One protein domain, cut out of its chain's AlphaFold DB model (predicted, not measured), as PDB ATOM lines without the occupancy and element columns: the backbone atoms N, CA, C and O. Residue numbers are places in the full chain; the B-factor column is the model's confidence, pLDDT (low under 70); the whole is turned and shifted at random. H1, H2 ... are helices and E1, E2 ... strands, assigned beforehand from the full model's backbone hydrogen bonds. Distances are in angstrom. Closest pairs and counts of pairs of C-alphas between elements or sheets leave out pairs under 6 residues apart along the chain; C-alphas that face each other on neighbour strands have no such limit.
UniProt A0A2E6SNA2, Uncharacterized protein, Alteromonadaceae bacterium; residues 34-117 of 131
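AT A GLANCE: This is residues 34 to 117 of the 131 residues of an uncharacterized protein of Alteromonadaceae bacterium (UniProt A0A2E6SNA2). Look first for a strongly twisted sheet of four strands, E1 to E4 side by side, with the single helix H1 packed across one face. From the end of H1 a long stretch with no named element, residues 49 to 71, swings round past the E4 edge of the sheet and comes back to the start of E1 at the other edge. The printed part has 84 residues, with H1 first and then E1, E2, E3 and E4, which stand in that same order across the sheet, antiparallel throughout. The class is mixed, helices and strands, although under half of the residues, 40 of the 84, are in named elements. The whole is compact and rounded, with a radius of gyration of the C-alphas of 12.1 A and spans of 34 by 27 by 25 A.

IN THESE COORDINATES: Begin with the sheet and find C-alpha 72 at (-80.896, -40.006, -36.252), where E1, residues 72 to 76, starts. E2 is residues 84 to 90 and runs 19.6 A from first to last C-alpha. E3, residues 96 to 103, covers 23.1 A. E4, residues 109 to 116, covers 21.1 A and ends at C-alpha 116 at (-87.769, -29.011, -45.420). Go back to C-alpha 37 at (-94.998, -40.051, -33.315) for H1, residues 37 to 48, which is 16.2 A long.

HOW THE PARTS SIT: The four strands form a meander, each the antiparallel neighbour of the one before, with E1 and E4 as edge strands. E1 and E2 make a hairpin at 165 degrees; look at N 75 and O 86, 2.8 A apart and within hydrogen-bond range. In the hairpin of E2 and E3, at 160 degrees, N 87 and O 100 are within hydrogen-bond range at 2.8 A. In the hairpin of E3 and E4, at 157 degrees, N 99 and O 112 are within that range at 2.9 A. E1 and E4 are apart. H1 is on one face of the sheet, at a height over the sheet of 8.8 A, which gives two layers, a helix layer and a sheet layer. It lies over E2 and only just over E3, on which 3 of its 12 C-alphas fall. It only just runs across the strands, at 61 degrees to E2 on the local plane. The closest C-alphas of H1 and E1 are those of Val 40 and Leu 75, 6.9 A apart; those of H1 and E2 are Ile 43 and Phe 86, 7.8 A apart. In H1 every O i to N i+4 pair is within hydrogen-bond range.

THE WHOLE: The C-alphas farthest apart are those of Ser 81 and Gly 93, 34.5 A. The printed part has no cut. The link from H1 to E1 is long, with 23 residues; that from E1 to E2 is short, and those from E2 to E3 and from E3 to E4 are tight. The mean pLDDT of the printed part is 84.3; look for values under 70 at residues 63 to 69 and 77 to 82, where the model's confidence is low.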
ATOM      1  N   ASN A  34     -85.531 -45.440 -32.040       87.06
ATOM      2  CA  ASN A  34     -86.745 -45.555 -32.839       87.06
ATOM      3  C   ASN A  34     -87.336 -44.163 -33.095       87.06
ATOM      4  O   ASN A  34     -87.246 -43.286 -32.235       87.06
ATOM      5  N   CYS A  35     -87.924 -43.963 -34.273       88.19
ATOM      6  CA  CYS A  35     -88.671 -42.742 -34.554       88.19
ATOM      7  C   CYS A  35     -89.947 -42.678 -33.701       88.19
ATOM      8  O   CYS A  35     -90.624 -43.688 -33.496       88.19
ATOM      9  N   GLU A  36     -90.281 -41.479 -33.233       87.25
ATOM     10  CA  GLU A  36     -91.442 -41.200 -32.381       87.25
ATOM     11  C   GLU A  36     -92.551 -40.487 -33.168       87.25
ATOM     12  O   GLU A  36     -92.348 -40.072 -34.306       87.25
ATOM     13  N   GLY A  37     -93.754 -40.363 -32.591       86.56
ATOM     14  CA  GLY A  37     -94.998 -40.051 -33.315       86.56
ATOM     15  C   GLY A  37     -94.904 -38.949 -34.380       86.56
ATOM     16  O   GLY A  37     -95.330 -39.164 -35.513       86.56
ATOM     17  N   VAL A  38     -94.294 -37.806 -34.057       88.19
ATOM     18  CA  VAL A  38     -94.119 -36.688 -35.004       88.19
ATOM     19  C   VAL A  38     -93.198 -37.024 -36.185       88.19
ATOM     20  O   VAL A  38     -93.448 -36.592 -37.306       88.19
ATOM     21  N   GLU A  39     -92.160 -37.824 -35.968       89.38
ATOM     22  CA  GLU A  39     -91.211 -38.250 -37.004       89.38
ATOM     23  C   GLU A  39     -91.805 -39.340 -37.883       89.38
ATOM     24  O   GLU A  39     -91.631 -39.328 -39.099       89.38
ATOM     25  N   VAL A  40     -92.548 -40.261 -37.267       89.62
ATOM     26  CA  VAL A  40     -93.299 -41.287 -37.989       89.62
ATOM     27  C   VAL A  40     -94.311 -40.634 -38.922       89.62
ATOM     28  O   VAL A  40     -94.407 -41.021 -40.085       89.62
ATOM     29  N   GLU A  41     -95.042 -39.628 -38.441       89.75
ATOM     30  CA  GLU A  41     -96.017 -38.905 -39.254       89.75
ATOM     31  C   GLU A  41     -95.347 -38.120 -40.388       89.75
ATOM     32  O   GLU A  41     -95.802 -38.171 -41.529       89.75
ATOM     33  N   TYR A  42     -94.210 -37.477 -40.117       90.50
ATOM     34  CA  TYR A  42     -93.414 -36.803 -41.142       90.50
ATOM     35  C   TYR A  42     -92.972 -37.754 -42.269       90.50
ATOM     36  O   TYR A  42     -93.173 -37.456 -43.449       90.50
ATOM     37  N   ILE A  43     -92.428 -38.925 -41.919       90.44
ATOM     38  CA  ILE A  43     -92.017 -39.946 -42.897       90.44
ATOM     39  C   ILE A  43     -93.230 -40.440 -43.696       90.44
ATOM     40  O   ILE A  43     -93.162 -40.527 -44.923       90.44
ATOM     41  N   LYS A  44     -94.361 -40.716 -43.029       89.88
ATOM     42  CA  LYS A  44     -95.605 -41.139 -43.694       89.88
ATOM     43  C   LYS A  44     -96.103 -40.106 -44.696       89.88
ATOM     44  O   LYS A  44     -96.497 -40.485 -45.794       89.88
ATOM     45  N   GLN A  45     -96.066 -38.822 -44.353       90.94
ATOM     46  CA  GLN A  45     -96.488 -37.757 -45.260       90.94
ATOM     47  C   GLN A  45     -95.600 -37.680 -46.502       90.94
ATOM     48  O   GLN A  45     -96.114 -37.519 -47.607       90.94
ATOM     49  N   LEU A  46     -94.280 -37.818 -46.349       91.38
ATOM     50  CA  LEU A  46     -93.362 -37.868 -47.491       91.38
ATOM     51  C   LEU A  46     -93.602 -39.112 -48.355       91.38
ATOM     52  O   LEU A  46     -93.645 -39.004 -49.580       91.38
ATOM     53  N   HIS A  47     -93.854 -40.261 -47.729       89.19
ATOM     54  CA  HIS A  47     -94.213 -41.491 -48.431       89.19
ATOM     55  C   HIS A  47     -95.513 -41.343 -49.237       89.19
ATOM     56  O   HIS A  47     -95.550 -41.655 -50.424       89.19
ATOM     57  N   GLN A  48     -96.571 -40.801 -48.623       89.62
ATOM     58  CA  GLN A  48     -97.871 -40.565 -49.266       89.62
ATOM     59  C   GLN A  48     -97.800 -39.552 -50.414       89.62
ATOM     60  O   GLN A  48     -98.591 -39.627 -51.348       89.62
ATOM     61  N   LYS A  49     -96.853 -38.611 -50.351       90.81
ATOM     62  CA  LYS A  49     -96.575 -37.639 -51.417       90.81
ATOM     63  C   LYS A  49     -95.666 -38.191 -52.518       90.81
ATOM     64  O   LYS A  49     -95.283 -37.424 -53.396       90.81
ATOM     65  N   SER A  50     -95.290 -39.470 -52.460       90.00
ATOM     66  CA  SER A  50     -94.344 -40.086 -53.396       90.00
ATOM     67  C   SER A  50     -93.020 -39.316 -53.478       90.00
ATOM     68  O   SER A  50     -92.465 -39.128 -54.552       90.00
ATOM     69  N   ALA A  51     -92.505 -38.851 -52.336       91.12
ATOM     70  CA  ALA A  51     -91.281 -38.050 -52.294       91.12
ATOM     71  C   ALA A  51     -89.994 -38.867 -52.534       91.12
ATOM     72  O   ALA A  51     -88.936 -38.279 -52.751       91.12
ATOM     73  N   PHE A  52     -90.061 -40.200 -52.498       91.19
ATOM     74  CA  PHE A  52     -88.914 -41.101 -52.672       91.19
ATOM     75  C   PHE A  52     -88.732 -41.504 -54.144       91.19
ATOM     76  O   PHE A  52     -88.871 -42.669 -54.510       91.19
ATOM     77  N   ILE A  53     -88.465 -40.506 -54.984       93.31
ATOM     78  CA  ILE A  53     -88.237 -40.624 -56.433       93.31
ATOM     79  C   ILE A  53     -86.805 -40.223 -56.783       93.31
ATOM     80  O   ILE A  53     -86.130 -39.575 -55.979       93.31
ATOM     81  N   GLU A  54     -86.339 -40.615 -57.966       93.12
ATOM     82  CA  GLU A  54     -84.962 -40.399 -58.424       93.12
ATOM     83  C   GLU A  54     -84.554 -38.917 -58.390       93.12
ATOM     84  O   GLU A  54     -83.439 -38.594 -57.999       93.12
ATOM     85  N   GLU A  55     -85.475 -37.997 -58.675       94.25
ATOM     86  CA  GLU A  55     -85.230 -36.551 -58.655       94.25
ATOM     87  C   GLU A  55     -84.895 -36.013 -57.258       94.25
ATOM     88  O   GLU A  55     -84.229 -34.986 -57.132       94.25
ATOM     89  N   ASN A  56     -85.354 -36.701 -56.211       94.94
ATOM     90  CA  ASN A  56     -85.052 -36.365 -54.821       94.94
ATOM     91  C   ASN A  56     -83.910 -37.220 -54.260       94.94
ATOM     92  O   ASN A  56     -83.647 -37.142 -53.059       94.94
ATOM     93  N   ALA A  57     -83.271 -38.070 -55.071       95.25
ATOM     94  CA  ALA A  57     -82.133 -38.862 -54.636       95.25
ATOM     95  C   ALA A  57     -80.951 -37.946 -54.295       95.25
ATOM     96  O   ALA A  57     -80.678 -36.956 -54.973       95.25
ATOM     97  N   SER A  58     -80.245 -38.279 -53.221       93.50
ATOM     98  CA  SER A  58     -79.096 -37.516 -52.757       93.50
ATOM     99  C   SER A  58     -77.867 -38.405 -52.655       93.50
ATOM    100  O   SER A  58     -77.915 -39.470 -52.046       93.50
ATOM    101  N   ASP A  59     -76.743 -37.904 -53.162       92.56
ATOM    102  CA  ASP A  59     -75.425 -38.536 -53.024       92.56
ATOM    103  C   ASP A  59     -74.733 -38.177 -51.698       92.56
ATOM    104  O   ASP A  59     -73.561 -38.494 -51.480       92.56
ATOM    105  N   ARG A  60     -75.428 -37.464 -50.798       89.44
ATOM    106  CA  ARG A  60     -74.857 -37.057 -49.514       89.44
ATOM    107  C   ARG A  60     -74.512 -38.295 -48.690       89.44
ATOM    108  O   ARG A  60     -75.350 -39.154 -48.439       89.44
ATOM    109  N   VAL A  61     -73.275 -38.358 -48.208       84.94
ATOM    110  CA  VAL A  61     -72.809 -39.465 -47.369       84.94
ATOM    111  C   VAL A  61     -72.812 -39.038 -45.909       84.94
ATOM    112  O   VAL A  61     -72.131 -38.088 -45.523       84.94
ATOM    113  N   PHE A  62     -73.554 -39.771 -45.082       80.50
ATOM    114  CA  PHE A  62     -73.513 -39.630 -43.631       80.50
ATOM    115  C   PHE A  62     -72.503 -40.611 -43.037       80.50
ATOM    116  O   PHE A  62     -72.688 -41.827 -43.095       80.50
ATOM    117  N   GLY A  63     -71.416 -40.091 -42.465       69.50
ATOM    118  CA  GLY A  63     -70.452 -40.914 -41.738       69.50
ATOM    119  C   GLY A  63     -71.092 -41.522 -40.487       69.50
ATOM    120  O   GLY A  63     -71.726 -40.806 -39.713       69.50
ATOM    121  N   LYS A  64     -70.894 -42.827 -40.257       61.81
ATOM    122  CA  LYS A  64     -71.428 -43.554 -39.081       61.81
ATOM    123  C   LYS A  64     -70.997 -42.957 -37.734       61.81
ATOM    124  O   LYS A  64     -71.647 -43.215 -36.730       61.81
ATOM    125  N   GLU A  65     -69.920 -42.177 -37.721       58.47
ATOM    126  CA  GLU A  65     -69.344 -41.564 -36.519       58.47
ATOM    127  C   GLU A  65     -69.740 -40.090 -36.333       58.47
ATOM    128  O   GLU A  65     -69.431 -39.500 -35.304       58.47
ATOM    129  N   ALA A  66     -70.424 -39.486 -37.312       55.91
ATOM    130  CA  ALA A  66     -70.692 -38.046 -37.331       55.91
ATOM    131  C   ALA A  66     -72.063 -37.652 -36.765       55.91
ATOM    132  O   ALA A  66     -72.312 -36.469 -36.559       55.91
ATOM    133  N   LEU A  67     -72.962 -38.613 -36.547       69.12
ATOM    134  CA  LEU A  67     -74.346 -38.330 -36.184       69.12
ATOM    135  C   LEU A  67     -74.612 -38.751 -34.749       69.12
ATOM    136  O   LEU A  67     -74.321 -39.880 -34.367       69.12
ATOM    137  N   SER A  68     -75.188 -37.860 -33.952       69.38
ATOM    138  CA  SER A  68     -75.660 -38.198 -32.616       69.38
ATOM    139  C   SER A  68     -76.955 -39.015 -32.676       69.38
ATOM    140  O   SER A  68     -77.710 -39.009 -33.654       69.38
ATOM    141  N   THR A  69     -77.264 -39.708 -31.580       68.00
ATOM    142  CA  THR A  69     -78.528 -40.445 -31.416       68.00
ATOM    143  C   THR A  69     -79.759 -39.528 -31.420       68.00
ATOM    144  O   THR A  69     -80.871 -39.988 -31.679       68.00
ATOM    145  N   ALA A  70     -79.584 -38.225 -31.174       73.56
ATOM    146  CA  ALA A  70     -80.640 -37.223 -31.291       73.56
ATOM    147  C   ALA A  70     -80.927 -36.854 -32.759       73.56
ATOM    148  O   ALA A  70     -82.080 -36.615 -33.130       73.56
ATOM    149  N   GLU A  71     -79.897 -36.869 -33.602       83.44
ATOM    150  CA  GLU A  71     -79.970 -36.487 -35.016       83.44
ATOM    151  C   GLU A  71     -80.487 -37.611 -35.909       83.44
ATOM    152  O   GLU A  71     -80.937 -37.351 -37.017       83.44
ATOM    153  N   THR A  72     -80.470 -38.859 -35.440       88.00
ATOM    154  CA  THR A  72     -80.896 -40.006 -36.252       88.00
ATOM    155  C   THR A  72     -81.990 -40.801 -35.559       88.00
ATOM    156  O   THR A  72     -81.852 -41.146 -34.389       88.00
ATOM    157  N   CYS A  73     -83.048 -41.155 -36.287       88.88
ATOM    158  CA  CYS A  73     -84.000 -42.173 -35.843       88.88
ATOM    159  C   CYS A  73     -84.299 -43.184 -36.941       88.88
ATOM    160  O   CYS A  73     -84.199 -42.879 -38.126       88.88
ATOM    161  N   GLN A  74     -84.683 -44.391 -36.538       89.69
ATOM    162  CA  GLN A  74     -85.125 -45.450 -37.432       89.69
ATOM    163  C   GLN A  74     -86.598 -45.756 -37.209       89.69
ATOM    164  O   GLN A  74     -87.050 -46.026 -36.097       89.69
ATOM    165  N   LEU A  75     -87.346 -45.764 -38.300       87.56
ATOM    166  CA  LEU A  75     -88.662 -46.358 -38.379       87.56
ATOM    167  C   LEU A  75     -88.496 -47.711 -39.066       87.56
ATOM    168  O   LEU A  75     -88.563 -47.828 -40.290       87.56
ATOM    169  N   GLN A  76     -88.251 -48.742 -38.256       76.38
ATOM    170  CA  GLN A  76     -88.415 -50.114 -38.713       76.38
ATOM    171  C   GLN A  76     -89.898 -50.433 -38.706       76.38
ATOM    172  O   GLN A  76     -90.565 -50.469 -37.669       76.38
ATOM    173  N   SER A  77     -90.426 -50.621 -39.900       63.03
ATOM    174  CA  SER A  77     -91.816 -50.943 -40.088       63.03
ATOM    175  C   SER A  77     -92.123 -52.343 -39.533       63.03
ATOM    176  O   SER A  77     -91.855 -53.355 -40.167       63.03
ATOM    177  N   LYS A  78     -92.730 -52.423 -38.341       53.28
ATOM    178  CA  LYS A  78     -93.635 -53.548 -38.021       53.28
ATOM    179  C   LYS A  78     -95.026 -53.352 -38.647       53.28
ATOM    180  O   LYS A  78     -95.829 -54.275 -38.632       53.28
ATOM    181  N   ILE A  79     -95.324 -52.134 -39.113       48.28
ATOM    182  CA  ILE A  79     -96.677 -51.620 -39.402       48.28
ATOM    183  C   ILE A  79     -97.031 -51.700 -40.899       48.28
ATOM    184  O   ILE A  79     -98.202 -51.713 -41.260       48.28
ATOM    185  N   ILE A  80     -96.034 -51.798 -41.767       51.41
ATOM    186  CA  ILE A  80     -96.138 -51.900 -43.221       51.41
ATOM    187  C   ILE A  80     -95.396 -53.185 -43.604       51.41
ATOM    188  O   ILE A  80     -94.181 -53.278 -43.456       51.41
ATOM    189  N   SER A  81     -96.134 -54.216 -44.013       52.22
ATOM    190  CA  SER A  81     -95.609 -55.519 -44.457       52.22
ATOM    191  C   SER A  81     -94.856 -55.459 -45.798       52.22
ATOM    192  O   SER A  81     -94.746 -56.468 -46.487       52.22
ATOM    193  N   ASP A  82     -94.372 -54.286 -46.195       65.06
ATOM    194  CA  ASP A  82     -93.760 -54.001 -47.494       65.06
ATOM    195  C   ASP A  82     -92.230 -54.118 -47.482       65.06
ATOM    196  O   ASP A  82     -91.586 -53.806 -48.477       65.06
ATOM    197  N   GLY A  83     -91.637 -54.558 -46.369       77.94
ATOM    198  CA  GLY A  83     -90.190 -54.731 -46.262       77.94
ATOM    199  C   GLY A  83     -89.405 -53.416 -46.299       77.94
ATOM    200  O   GLY A  83     -88.185 -53.463 -46.437       77.94
ATOM    201  N   LEU A  84     -90.057 -52.257 -46.160       87.19
ATOM    202  CA  LEU A  84     -89.381 -50.964 -46.159       87.19
ATOM    203  C   LEU A  84     -88.988 -50.537 -44.738       87.19
ATOM    204  O   LEU A  84     -89.769 -50.587 -43.785       87.19
ATOM    205  N   GLY A  85     -87.746 -50.086 -44.593       89.50
ATOM    206  CA  GLY A  85     -87.224 -49.429 -43.402       89.50
ATOM    207  C   GLY A  85     -86.843 -47.991 -43.720       89.50
ATOM    208  O   GLY A  85     -86.300 -47.711 -44.783       89.50
ATOM    209  N   PHE A  86     -87.088 -47.070 -42.792       90.88
ATOM    210  CA  PHE A  86     -86.740 -45.662 -42.979       90.88
ATOM    211  C   PHE A  86     -85.768 -45.222 -41.891       90.88
ATOM    212  O   PHE A  86     -85.999 -45.478 -40.711       90.88
ATOM    213  N   THR A  87     -84.700 -44.526 -42.269       91.00
ATOM    214  CA  THR A  87     -83.833 -43.804 -41.328       91.00
ATOM    215  C   THR A  87     -83.949 -42.316 -41.605       91.00
ATOM    216  O   THR A  87     -83.669 -41.878 -42.715       91.00
ATOM    217  N   LEU A  88     -84.367 -41.542 -40.608       91.50
ATOM    218  CA  LEU A  88     -84.452 -40.088 -40.681       91.50
ATOM    219  C   LEU A  88     -83.174 -39.470 -40.115       91.50
ATOM    220  O   LEU A  88     -82.801 -39.764 -38.979       91.50
ATOM    221  N   TYR A  89     -82.572 -38.569 -40.887       90.81
ATOM    222  CA  TYR A  89     -81.455 -37.724 -40.484       90.81
ATOM    223  C   TYR A  89     -81.931 -36.281 -40.307       90.81
ATOM    224  O   TYR A  89     -82.431 -35.658 -41.246       90.81
ATOM    225  N   ARG A  90     -81.754 -35.764 -39.092       87.19
ATOM    226  CA  ARG A  90     -82.044 -34.397 -38.650       87.19
ATOM    227  C   ARG A  90     -80.741 -33.786 -38.167       87.19
ATOM    228  O   ARG A  90     -80.377 -33.955 -37.012       87.19
ATOM    229  N   LEU A  91     -80.009 -33.151 -39.062       80.00
ATOM    230  CA  LEU A  91     -78.686 -32.626 -38.740       80.00
ATOM    231  C   LEU A  91     -78.855 -31.367 -37.902       80.00
ATOM    232  O   LEU A  91     -79.574 -30.446 -38.300       80.00
ATOM    233  N   ASN A  92     -78.221 -31.323 -36.734       75.06
ATOM    234  CA  ASN A  92     -78.308 -30.151 -35.880       75.06
ATOM    235  C   ASN A  92     -77.746 -28.930 -36.618       75.06
ATOM    236  O   ASN A  92     -76.627 -28.951 -37.125       75.06
ATOM    237  N   GLY A  93     -78.531 -27.854 -36.670       75.25
ATOM    238  CA  GLY A  93     -78.153 -26.620 -37.362       75.25
ATOM    239  C   GLY A  93     -78.545 -26.559 -38.840       75.25
ATOM    240  O   GLY A  93     -78.388 -25.502 -39.444       75.25
ATOM    241  N   GLU A  94     -79.112 -27.625 -39.415       83.44
ATOM    242  CA  GLU A  94     -79.693 -27.581 -40.759       83.44
ATOM    243  C   GLU A  94     -81.219 -27.443 -40.713       83.44
ATOM    244  O   GLU A  94     -81.908 -28.042 -39.889       83.44
ATOM    245  N   SER A  95     -81.771 -26.666 -41.646       85.06
ATOM    246  CA  SER A  95     -83.221 -26.534 -41.849       85.06
ATOM    247  C   SER A  95     -83.795 -27.630 -42.750       85.06
ATOM    248  O   SER A  95     -84.921 -27.512 -43.239       85.06
ATOM    249  N   THR A  96     -83.009 -28.668 -43.026       90.19
ATOM    250  CA  THR A  96     -83.349 -29.739 -43.954       90.19
ATOM    251  C   THR A  96     -83.079 -31.104 -43.351       90.19
ATOM    252  O   THR A  96     -82.090 -31.308 -42.655       90.19
ATOM    253  N   ASN A  97     -83.953 -32.047 -43.676       91.69
ATOM    254  CA  ASN A  97     -83.871 -33.436 -43.272       91.69
ATOM    255  C   ASN A  97     -83.610 -34.331 -44.482       91.69
ATOM    256  O   ASN A  97     -83.967 -33.997 -45.615       91.69
ATOM    257  N   TYR A  98     -83.062 -35.509 -44.212       93.38
ATOM    258  CA  TYR A  98     -82.860 -36.553 -45.210       93.38
ATOM    259  C   TYR A  98     -83.463 -37.862 -44.725       93.38
ATOM    260  O   TYR A  98     -83.519 -38.119 -43.521       93.38
ATOM    261  N   ILE A  99     -83.901 -38.700 -45.658       92.94
ATOM    262  CA  ILE A  99     -84.445 -40.023 -45.354       92.94
ATOM    263  C   ILE A  99     -83.695 -41.061 -46.170       92.94
ATOM    264  O   ILE A  99     -83.695 -41.008 -47.395       92.94
ATOM    265  N   LEU A 100     -83.082 -42.023 -45.489       93.00
ATOM    266  CA  LEU A 100     -82.601 -43.246 -46.116       93.00
ATOM    267  C   LEU A 100     -83.739 -44.254 -46.126       93.00
ATOM    268  O   LEU A 100     -84.197 -44.691 -45.067       93.00
ATOM    269  N   LEU A 101     -84.176 -44.614 -47.326       92.25
ATOM    270  CA  LEU A 101     -85.073 -45.731 -47.552       92.25
ATOM    271  C   LEU A 101     -84.231 -46.991 -47.702       92.25
ATOM    272  O   LEU A 101     -83.345 -47.044 -48.550       92.25
ATOM    273  N   HIS A 102     -84.514 -47.990 -46.884       90.25
ATOM    274  CA  HIS A 102     -83.931 -49.317 -46.961       90.25
ATOM    275  C   HIS A 102     -84.997 -50.300 -47.435       90.25
ATOM    276  O   HIS A 102     -86.062 -50.389 -46.826       90.25
ATOM    277  N   ASN A 103     -84.704 -51.049 -48.492       88.75
ATOM    278  CA  ASN A 103     -85.550 -52.136 -48.953       88.75
ATOM    279  C   ASN A 103     -84.972 -53.465 -48.454       88.75
ATOM    280  O   ASN A 103     -83.904 -53.899 -48.879       88.75
ATOM    281  N   ALA A 104     -85.680 -54.126 -47.544       83.81
ATOM    282  CA  ALA A 104     -85.241 -55.391 -46.969       83.81
ATOM    283  C   ALA A 104     -85.370 -56.575 -47.944       83.81
ATOM    284  O   ALA A 104     -84.765 -57.617 -47.702       83.81
ATOM    285  N   PHE A 105     -86.147 -56.446 -49.027       84.12
ATOM    286  CA  PHE A 105     -86.324 -57.527 -50.000       84.12
ATOM    287  C   PHE A 105     -85.102 -57.723 -50.898       84.12
ATOM    288  O   PHE A 105     -84.724 -58.863 -51.159       84.12
ATOM    289  N   ASP A 106     -84.489 -56.635 -51.368       87.50
ATOM    290  CA  ASP A 106     -83.297 -56.669 -52.228       87.50
ATOM    291  C   ASP A 106     -82.022 -56.173 -51.519       87.50
ATOM    292  O   ASP A 106     -80.924 -56.285 -52.062       87.50
ATOM    293  N   GLY A 107     -82.151 -55.652 -50.296       86.00
ATOM    294  CA  GLY A 107     -81.055 -55.088 -49.512       86.00
ATOM    295  C   GLY A 107     -80.586 -53.714 -49.999       86.00
ATOM    296  O   GLY A 107     -79.611 -53.182 -49.460       86.00
ATOM    297  N   SER A 108     -81.247 -53.130 -51.001       90.56
ATOM    298  CA  SER A 108     -80.898 -51.816 -51.530       90.56
ATOM    299  C   SER A 108     -81.217 -50.714 -50.521       90.56
ATOM    300  O   SER A 108     -82.046 -50.857 -49.618       90.56
ATOM    301  N   SER A 109     -80.493 -49.602 -50.623       91.44
ATOM    302  CA  SER A 109     -80.765 -48.411 -49.822       91.44
ATOM    303  C   SER A 109     -80.510 -47.166 -50.650       91.44
ATOM    304  O   SER A 109     -79.483 -47.087 -51.319       91.44
ATOM    305  N   GLN A 110     -81.412 -46.193 -50.571       94.44
ATOM    306  CA  GLN A 110     -81.300 -44.928 -51.288       94.44
ATOM    307  C   GLN A 110     -81.595 -43.766 -50.345       94.44
ATOM    308  O   GLN A 110     -82.566 -43.793 -49.584       94.44
ATOM    309  N   LEU A 111     -80.732 -42.749 -50.374       94.88
ATOM    310  CA  LEU A 111     -80.934 -41.523 -49.617       94.88
ATOM    311  C   LEU A 111     -81.752 -40.536 -50.446       94.88
ATOM    312  O   LEU A 111     -81.455 -40.326 -51.623       94.88
ATOM    313  N   TYR A 112     -82.733 -39.909 -49.804       95.25
ATOM    314  CA  TYR A 112     -83.580 -38.881 -50.386       95.25
ATOM    315  C   TYR A 112     -83.550 -37.586 -49.576       95.25
ATOM    316  O   TYR A 112     -83.430 -37.602 -48.345       95.25
ATOM    317  N   GLY A 113     -83.703 -36.468 -50.277       93.81
ATOM    318  CA  GLY A 113     -83.710 -35.119 -49.733       93.81
ATOM    319  C   GLY A 113     -82.827 -34.173 -50.555       93.81
ATOM    320  O   GLY A 113     -82.278 -34.569 -51.581       93.81
ATOM    321  N   PRO A 114     -82.637 -32.926 -50.103       93.50
ATOM    322  CA  PRO A 114     -83.085 -32.383 -48.822       93.50
ATOM    323  C   PRO A 114     -84.594 -32.101 -48.777       93.50
ATOM    324  O   PRO A 114     -85.161 -31.510 -49.691       93.50
ATOM    325  N   PHE A 115     -85.239 -32.455 -47.668       92.44
ATOM    326  CA  PHE A 115     -86.623 -32.080 -47.380       92.44
ATOM    327  C   PHE A 115     -86.661 -30.972 -46.337       92.44
ATOM    328  O   PHE A 115     -85.869 -30.988 -45.400       92.44
ATOM    329  N   ALA A 116     -87.600 -30.033 -46.448       88.50
ATOM    330  CA  ALA A 116     -87.769 -29.011 -45.420       88.50
ATOM    331  C   ALA A 116     -88.008 -29.663 -44.045       88.50
ATOM    332  O   ALA A 116     -88.847 -30.564 -43.903       88.50
ATOM    333  N   ALA A 117     -87.255 -29.217 -43.038       79.81
ATOM    334  CA  ALA A 117     -87.453 -29.656 -41.670       79.81
ATOM    335  C   ALA A 117     -88.783 -29.097 -41.154       79.81
ATOM    336  O   ALA A 117     -89.037 -27.894 -41.200       79.81
TER     337      ALA A 117